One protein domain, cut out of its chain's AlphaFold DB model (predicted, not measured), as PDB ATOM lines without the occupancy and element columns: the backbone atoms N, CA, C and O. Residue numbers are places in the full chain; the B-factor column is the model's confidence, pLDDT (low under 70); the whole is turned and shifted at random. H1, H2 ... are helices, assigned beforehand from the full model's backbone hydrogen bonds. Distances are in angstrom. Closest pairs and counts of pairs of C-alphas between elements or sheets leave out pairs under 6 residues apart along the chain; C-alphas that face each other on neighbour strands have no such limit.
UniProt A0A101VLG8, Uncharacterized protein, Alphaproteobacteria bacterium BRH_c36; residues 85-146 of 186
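AT A GLANCE: This is residues 85 to 146 of the 186 residues of an uncharacterized protein of Alphaproteobacteria bacterium BRH_c36 (UniProt A0A101VLG8). A long helical hairpin: the longer helix H2 has the shorter H1 folded back beside it, the two close at the start of H1 and spread apart at the linked end, residues 103 to 119, which stands free. The printed part has 62 residues with two named helices, H1 then H2, and no named strand: all helix. It is loose, with a radius of gyration of the C-alphas of 15.2 A, and a rod of 49 by 19 by 12 A.

HOW THE PARTS SIT: H2, residues 114 to 144, touches H1, residues 85 to 107, with residues 127 to 138 alone, and H1 touches it with residues 85 to 95 alone. Their closest C-alphas, of Ile 88 and Val 134, are 6.7 A apart. They run opposite ways at a shallow tilt of 27 degrees. In H1 and H2 every O i to N i+4 pair is within hydrogen-bond range.

IN THESE COORDINATES: H2 is 45.5 A long, from C-alpha 114 at (2.925, 3.048, 11.339) to C-alpha 144 at (-26.266, 14.005, -21.850). H1 is 32.8 A long and begins at C-alpha 85 (-25.691, 4.998, -12.277).

THE WHOLE: The two C-alphas farthest apart, of Glu 111 and Lys 146, are 49.4 A apart. The printed part has no cut, and the link H1 to H2 is short, with 6 residues. Residues 144 to 146 have pLDDT under 70.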
ATOM      1  N   PRO A  85     -25.060   5.038 -13.600       73.19
ATOM      2  CA  PRO A  85     -25.691   4.998 -12.277       73.19
ATOM      3  C   PRO A  85     -25.344   3.764 -11.420       73.19
ATOM      4  O   PRO A  85     -25.101   3.881 -10.221       73.19
ATOM      5  N   SER A  86     -25.260   2.570 -12.014       77.25
ATOM      6  CA  SER A  86     -24.923   1.325 -11.304       77.25
ATOM      7  C   SER A  86     -23.439   1.205 -10.930       77.25
ATOM      8  O   SER A  86     -23.087   0.520  -9.966       77.25
ATOM      9  N   LEU A  87     -22.541   1.860 -11.672       79.62
ATOM     10  CA  LEU A  87     -21.126   1.952 -11.305       79.62
ATOM     11  C   LEU A  87     -20.949   2.921 -10.133       79.62
ATOM     12  O   LEU A  87     -20.310   2.568  -9.143       79.62
ATOM     13  N   ILE A  88     -21.591   4.087 -10.223       81.50
ATOM     14  CA  ILE A  88     -21.611   5.116  -9.182       81.50
ATOM     15  C   ILE A  88     -22.122   4.528  -7.857       81.50
ATOM     16  O   ILE A  88     -21.434   4.612  -6.842       81.50
ATOM     17  N   ALA A  89     -23.266   3.834  -7.870       83.12
ATOM     18  CA  ALA A  89     -23.824   3.202  -6.673       83.12
ATOM     19  C   ALA A  89     -22.875   2.165  -6.039       83.12
ATOM     20  O   ALA A  89     -22.761   2.081  -4.817       83.12
ATOM     21  N   ARG A  90     -22.156   1.381  -6.855       82.31
ATOM     22  CA  ARG A  90     -21.167   0.413  -6.352       82.31
ATOM     23  C   ARG A  90     -19.978   1.096  -5.678       82.31
ATOM     24  O   ARG A  90     -19.519   0.600  -4.654       82.31
ATOM     25  N   LEU A  91     -19.499   2.210  -6.229       82.75
ATOM     26  CA  LEU A  91     -18.410   2.991  -5.638       82.75
ATOM     27  C   LEU A  91     -18.818   3.626  -4.309       82.75
ATOM     28  O   LEU A  91     -18.079   3.482  -3.339       82.75
ATOM     29  N   TYR A  92     -20.008   4.228  -4.234       86.00
ATOM     30  CA  TYR A  92     -20.539   4.758  -2.974       86.00
ATOM     31  C   TYR A  92     -20.644   3.673  -1.899       86.00
ATOM     32  O   TYR A  92     -20.145   3.857  -0.793       86.00
ATOM     33  N   ASN A  93     -21.200   2.506  -2.238       88.19
ATOM     34  CA  ASN A  93     -21.303   1.388  -1.298       88.19
ATOM     35  C   ASN A  93     -19.929   0.869  -0.839       88.19
ATOM     36  O   ASN A  93     -19.776   0.462   0.311       88.19
ATOM     37  N   ALA A  94     -18.929   0.858  -1.723       86.31
ATOM     38  CA  ALA A  94     -17.574   0.439  -1.374       86.31
ATOM     39  C   ALA A  94     -16.895   1.430  -0.411       86.31
ATOM     40  O   ALA A  94     -16.233   0.997   0.533       86.31
ATOM     41  N   MET A  95     -17.085   2.736  -0.628       84.44
ATOM     42  CA  MET A  95     -16.577   3.788   0.259       84.44
ATOM     43  C   MET A  95     -17.257   3.740   1.625       84.44
ATOM     44  O   MET A  95     -16.565   3.706   2.637       84.44
ATOM     45  N   ASP A  96     -18.586   3.642   1.656       90.00
ATOM     46  CA  ASP A  96     -19.366   3.524   2.892       90.00
ATOM     47  C   ASP A  96     -18.941   2.298   3.716       90.00
ATOM     48  O   ASP A  96     -18.671   2.396   4.911       90.00
ATOM     49  N   ALA A  97     -18.765   1.140   3.072       89.38
ATOM     50  CA  ALA A  97     -18.283  -0.062   3.749       89.38
ATOM     51  C   ALA A  97     -16.863   0.096   4.328       89.38
ATOM     52  O   ALA A  97     -16.547  -0.497   5.361       89.38
ATOM     53  N   LYS A  98     -15.995   0.868   3.666       86.25
ATOM     54  CA  LYS A  98     -14.638   1.157   4.148       86.25
ATOM     55  C   LYS A  98     -14.645   2.152   5.304       86.25
ATOM     56  O   LYS A  98     -13.960   1.888   6.286       86.25
ATOM     57  N   LEU A  99     -15.440   3.219   5.226       89.25
ATOM     58  CA  LEU A  99     -15.611   4.186   6.314       89.25
ATOM     59  C   LEU A  99     -16.147   3.503   7.573       89.25
ATOM     60  O   LEU A  99     -15.504   3.587   8.610       89.25
ATOM     61  N   LYS A 100     -17.194   2.680   7.450       91.62
ATOM     62  CA  LYS A 100     -17.722   1.881   8.571       91.62
ATOM     63  C   LYS A 100     -16.683   0.970   9.211       91.62
ATOM     64  O   LYS A 100     -16.711   0.732  10.413       91.62
ATOM     65  N   ARG A 101     -15.763   0.423   8.413       89.12
ATOM     66  CA  ARG A 101     -14.668  -0.400   8.936       89.12
ATOM     67  C   ARG A 101     -13.632   0.438   9.685       89.12
ATOM     68  O   ARG A 101     -13.104  -0.043  10.681       89.12
ATOM     69  N   LEU A 102     -13.324   1.639   9.195       84.69
ATOM     70  CA  LEU A 102     -12.435   2.574   9.887       84.69
ATOM     71  C   LEU A 102     -13.064   3.033  11.203       84.69
ATOM     72  O   LEU A 102     -12.398   2.954  12.227       84.69
ATOM     73  N   GLU A 103     -14.344   3.406  11.188       89.88
ATOM     74  CA  GLU A 103     -15.125   3.789  12.372       89.88
ATOM     75  C   GLU A 103     -15.141   2.668  13.413       89.88
ATOM     76  O   GLU A 103     -14.690   2.870  14.534       89.88
ATOM     77  N   ALA A 104     -15.533   1.451  13.022       89.56
ATOM     78  CA  ALA A 104     -15.560   0.306  13.932       89.56
ATOM     79  C   ALA A 104     -14.189  -0.008  14.553       89.56
ATOM     80  O   ALA A 104     -14.118  -0.535  15.661       89.56
ATOM     81  N   ARG A 105     -13.098   0.296  13.841       84.94
ATOM     82  CA  ARG A 105     -11.741   0.111  14.362       84.94
ATOM     83  C   ARG A 105     -11.278   1.280  15.236       84.94
ATOM     84  O   ARG A 105     -10.530   1.074  16.184       84.94
ATOM     85  N   MET A 106     -11.705   2.502  14.932       82.06
ATOM     86  CA  MET A 106     -11.474   3.648  15.813       82.06
ATOM     87  C   MET A 106     -12.178   3.440  17.156       82.06
ATOM     88  O   MET A 106     -11.563   3.663  18.196       82.06
ATOM     89  N   ASP A 107     -13.403   2.913  17.130       92.75
ATOM     90  CA  ASP A 107     -14.163   2.551  18.331       92.75
ATOM     91  C   ASP A 107     -13.494   1.424  19.133       92.75
ATOM     92  O   ASP A 107     -13.604   1.380  20.357       92.75
ATOM     93  N   SER A 108     -12.773   0.513  18.472       89.88
ATOM     94  CA  SER A 108     -12.057  -0.571  19.153       89.88
ATOM     95  C   SER A 108     -10.723  -0.146  19.776       89.88
ATOM     96  O   SER A 108     -10.069  -0.991  20.386       89.88
ATOM     97  N   HIS A 109     -10.309   1.124  19.632       85.19
ATOM     98  CA  HIS A 109      -9.030   1.666  20.118       85.19
ATOM     99  C   HIS A 109      -7.799   0.825  19.728       85.19
ATOM    100  O   HIS A 109      -6.805   0.778  20.451       85.19
ATOM    101  N   GLU A 110      -7.853   0.139  18.585       87.19
ATOM    102  CA  GLU A 110      -6.737  -0.685  18.122       87.19
ATOM    103  C   GLU A 110      -5.639   0.231  17.562       87.19
ATOM    104  O   GLU A 110      -5.844   0.929  16.564       87.19
ATOM    105  N   GLU A 111      -4.478   0.268  18.224       84.50
ATOM    106  CA  GLU A 111      -3.338   1.062  17.767       84.50
ATOM    107  C   GLU A 111      -2.795   0.487  16.456       84.50
ATOM    108  O   GLU A 111      -2.300  -0.638  16.394       84.50
ATOM    109  N   LEU A 112      -2.889   1.278  15.387       84.25
ATOM    110  CA  LEU A 112      -2.328   0.908  14.098       84.25
ATOM    111  C   LEU A 112      -0.812   0.970  14.135       84.25
ATOM    112  O   LEU A 112      -0.213   1.937  14.613       84.25
ATOM    113  N   THR A 113      -0.186  -0.006  13.489       92.00
ATOM    114  CA  THR A 113       1.231   0.123  13.171       92.00
ATOM    115  C   THR A 113       1.436   1.285  12.190       92.00
ATOM    116  O   THR A 113       0.598   1.554  11.325       92.00
ATOM    117  N   ALA A 114       2.587   1.958  12.264       92.31
ATOM    118  CA  ALA A 114       2.925   3.048  11.339       92.31
ATOM    119  C   ALA A 114       2.862   2.621   9.854       92.31
ATOM    120  O   ALA A 114       2.551   3.418   8.974       92.31
ATOM    121  N   ALA A 115       3.116   1.341   9.569       93.38
ATOM    122  CA  ALA A 115       3.010   0.788   8.224       93.38
ATOM    123  C   ALA A 115       1.551   0.646   7.749       93.38
ATOM    124  O   ALA A 115       1.268   0.784   6.555       93.38
ATOM    125  N   GLU A 116       0.619   0.349   8.653       88.62
ATOM    126  CA  GLU A 116      -0.803   0.237   8.327       88.62
ATOM    127  C   GLU A 116      -1.433   1.610   8.125       88.62
ATOM    128  O   GLU A 116      -2.137   1.794   7.133       88.62
ATOM    129  N   SER A 117      -1.113   2.586   8.980       88.00
ATOM    130  CA  SER A 117      -1.606   3.959   8.817       88.00
ATOM    131  C   SER A 117      -1.153   4.571   7.486       88.00
ATOM    132  O   SER A 117      -1.941   5.212   6.782       88.00
ATOM    133  N   GLU A 118       0.085   4.301   7.061       94.56
ATOM    134  CA  GLU A 118       0.580   4.731   5.755       94.56
ATOM    135  C   GLU A 118      -0.162   4.043   4.596       94.56
ATOM    136  O   GLU A 118      -0.585   4.701   3.638       94.56
ATOM    137  N   ARG A 119      -0.351   2.716   4.667       92.75
ATOM    138  CA  ARG A 119      -1.092   1.963   3.639       92.75
ATOM    139  C   ARG A 119      -2.517   2.471   3.490       92.75
ATOM    140  O   ARG A 119      -2.986   2.624   2.363       92.75
ATOM    141  N   GLU A 120      -3.180   2.762   4.598       87.06
ATOM    142  CA  GLU A 120      -4.542   3.281   4.583       87.06
ATOM    143  C   GLU A 120      -4.633   4.684   4.020       87.06
ATOM    144  O   GLU A 120      -5.506   4.949   3.198       87.06
ATOM    145  N   THR A 121      -3.694   5.557   4.376       90.94
ATOM    146  CA  THR A 121      -3.631   6.909   3.812       90.94
ATOM    147  C   THR A 121      -3.494   6.854   2.287       90.94
ATOM    148  O   THR A 121      -4.179   7.579   1.558       90.94
ATOM    149  N   ARG A 122      -2.666   5.935   1.769       93.88
ATOM    150  CA  ARG A 122      -2.523   5.713   0.320       93.88
ATOM    151  C   ARG A 122      -3.795   5.144  -0.313       93.88
ATOM    152  O   ARG A 122      -4.167   5.570  -1.411       93.88
ATOM    153  N   GLU A 123      -4.458   4.199   0.354       89.50
ATOM    154  CA  GLU A 123      -5.719   3.612  -0.117       89.50
ATOM    155  C   GLU A 123      -6.828   4.674  -0.193       89.50
ATOM    156  O   GLU A 123      -7.471   4.815  -1.236       89.50
ATOM    157  N   LEU A 124      -6.988   5.481   0.860       86.19
ATOM    158  CA  LEU A 124      -7.923   6.607   0.921       86.19
ATOM    159  C   LEU A 124      -7.659   7.609  -0.207       86.19
ATOM    160  O   LEU A 124      -8.576   7.948  -0.955       86.19
ATOM    161  N   GLY A 125      -6.401   8.003  -0.417       90.38
ATOM    162  CA  GLY A 125      -6.034   8.892  -1.521       90.38
ATOM    163  C   GLY A 125      -6.369   8.319  -2.906       90.38
ATOM    164  O   GLY A 125      -6.767   9.051  -3.813       90.38
ATOM    165  N   SER A 126      -6.255   7.001  -3.098       90.12
ATOM    166  CA  SER A 126      -6.696   6.343  -4.335       90.12
ATOM    167  C   SER A 126      -8.219   6.350  -4.494       90.12
ATOM    168  O   SER A 126      -8.715   6.527  -5.612       90.12
ATOM    169  N   MET A 127      -8.970   6.174  -3.404       82.75
ATOM    170  CA  MET A 127     -10.433   6.209  -3.431       82.75
ATOM    171  C   MET A 127     -10.954   7.611  -3.755       82.75
ATOM    172  O   MET A 127     -11.815   7.729  -4.623       82.75
ATOM    173  N   ILE A 128     -10.374   8.660  -3.164       88.12
ATOM    174  CA  ILE A 128     -10.734  10.061  -3.446       88.12
ATOM    175  C   ILE A 128     -10.524  10.389  -4.929       88.12
ATOM    176  O   ILE A 128     -11.451  10.822  -5.604       88.12
ATOM    177  N   ARG A 129      -9.354  10.065  -5.494       90.69
ATOM    178  CA  ARG A 129      -9.099  10.275  -6.933       90.69
ATOM    179  C   ARG A 129     -10.051   9.489  -7.835       90.69
ATOM    180  O   ARG A 129     -10.364   9.914  -8.944       90.69
ATOM    181  N   SER A 130     -10.487   8.311  -7.392       83.00
ATOM    182  CA  SER A 130     -11.475   7.517  -8.130       83.00
ATOM    183  C   SER A 130     -12.864   8.150  -8.043       83.00
ATOM    184  O   SER A 130     -13.587   8.153  -9.036       83.00
ATOM    185  N   PHE A 131     -13.212   8.732  -6.893       83.31
ATOM    186  CA  PHE A 131     -14.445   9.481  -6.685       83.31
ATOM    187  C   PHE A 131     -14.525  10.710  -7.588       83.31
ATOM    188  O   PHE A 131     -15.505  10.857  -8.307       83.31
ATOM    189  N   GLU A 132     -13.472  11.528  -7.621       89.50
ATOM    190  CA  GLU A 132     -13.389  12.726  -8.469       89.50
ATOM    191  C   GLU A 132     -13.612  12.400  -9.951       89.50
ATOM    192  O   GLU A 132     -14.331  13.099 -10.662       89.50
ATOM    193  N   LYS A 133     -13.045  11.285 -10.427       86.88
ATOM    194  CA  LYS A 133     -13.291  10.816 -11.796       86.88
ATOM    195  C   LYS A 133     -14.754  10.443 -12.003       86.88
ATOM    196  O   LYS A 133     -15.331  10.754 -13.037       86.88
ATOM    197  N   VAL A 134     -15.356   9.761 -11.036       81.56
ATOM    198  CA  VAL A 134     -16.728   9.254 -11.127       81.56
ATOM    199  C   VAL A 134     -17.751  10.383 -11.046       81.56
ATOM    200  O   VAL A 134     -18.723  10.353 -11.796       81.56
ATOM    201  N   THR A 135     -17.527  11.396 -10.209       84.88
ATOM    202  CA  THR A 135     -18.362  12.603 -10.174       84.88
ATOM    203  C   THR A 135     -18.224  13.414 -11.457       84.88
ATOM    204  O   THR A 135     -19.239  13.856 -11.993       84.88
ATOM    205  N   ALA A 136     -17.018  13.522 -12.025       85.06
ATOM    206  CA  ALA A 136     -16.828  14.120 -13.345       85.06
ATOM    207  C   ALA A 136     -17.596  13.351 -14.440       85.06
ATOM    208  O   ALA A 136     -18.274  13.961 -15.264       85.06
ATOM    209  N   PHE A 137     -17.570  12.011 -14.422       82.88
ATOM    210  CA  PHE A 137     -18.381  11.203 -15.341       82.88
ATOM    211  C   PHE A 137     -19.883  11.394 -15.116       82.88
ATOM    212  O   PHE A 137     -20.627  11.485 -16.090       82.88
ATOM    213  N   ALA A 138     -20.333  11.473 -13.862       79.50
ATOM    214  CA  ALA A 138     -21.734  11.710 -13.525       79.50
ATOM    215  C   ALA A 138     -22.225  13.063 -14.063       79.50
ATOM    216  O   ALA A 138     -23.296  13.109 -14.657       79.50
ATOM    217  N   ALA A 139     -21.421  14.125 -13.946       82.44
ATOM    218  CA  ALA A 139     -21.744  15.440 -14.503       82.44
ATOM    219  C   ALA A 139     -21.895  15.395 -16.035       82.44
ATOM    220  O   ALA A 139     -22.884  15.881 -16.578       82.44
ATOM    221  N   VAL A 140     -20.972  14.723 -16.735       82.00
ATOM    222  CA  VAL A 140     -21.042  14.537 -18.199       82.00
ATOM    223  C   VAL A 140     -22.280  13.737 -18.617       82.00
ATOM    224  O   VAL A 140     -22.870  13.976 -19.672       82.00
ATOM    225  N   LEU A 141     -22.685  12.761 -17.807       78.81
ATOM    226  CA  LEU A 141     -23.890  11.980 -18.065       78.81
ATOM    227  C   LEU A 141     -25.151  12.780 -17.802       78.81
ATOM    228  O   LEU A 141     -26.076  12.674 -18.593       78.81
ATOM    229  N   GLU A 142     -25.178  13.610 -16.763       78.06
ATOM    230  CA  GLU A 142     -26.301  14.504 -16.496       78.06
ATOM    231  C   GLU A 142     -26.476  15.538 -17.623       78.06
ATOM    232  O   GLU A 142     -27.600  15.844 -18.022       78.06
ATOM    233  N   GLU A 143     -25.379  16.034 -18.206       76.25
ATOM    234  CA  GLU A 143     -25.431  16.886 -19.402       76.25
ATOM    235  C   GLU A 143     -26.003  16.151 -20.625       76.25
ATOM    236  O   GLU A 143     -26.733  16.746 -21.419       76.25
ATOM    237  N   ARG A 144     -25.728  14.848 -20.767       67.00
ATOM    238  CA  ARG A 144     -26.266  14.005 -21.850       67.00
ATOM    239  C   ARG A 144     -27.709  13.545 -21.612       67.00
ATOM    240  O   ARG A 144     -28.479  13.438 -22.563       67.00
ATOM    241  N   GLU A 145     -28.070  13.269 -20.363       64.94
ATOM    242  CA  GLU A 145     -29.401  12.843 -19.908       64.94
ATOM    243  C   GLU A 145     -30.361  14.010 -19.673       64.94
ATOM    244  O   GLU A 145     -31.509  13.790 -19.292       64.94
ATOM    245  N   LYS A 146     -29.954  15.250 -19.950       54.72
ATOM    246  CA  LYS A 146     -30.883  16.328 -20.287       54.72
ATOM    247  C   LYS A 146     -31.199  16.212 -21.783       54.72
ATOM    248  O   LYS A 146     -30.635  16.972 -22.572       54.72
TER     249      LYS A 146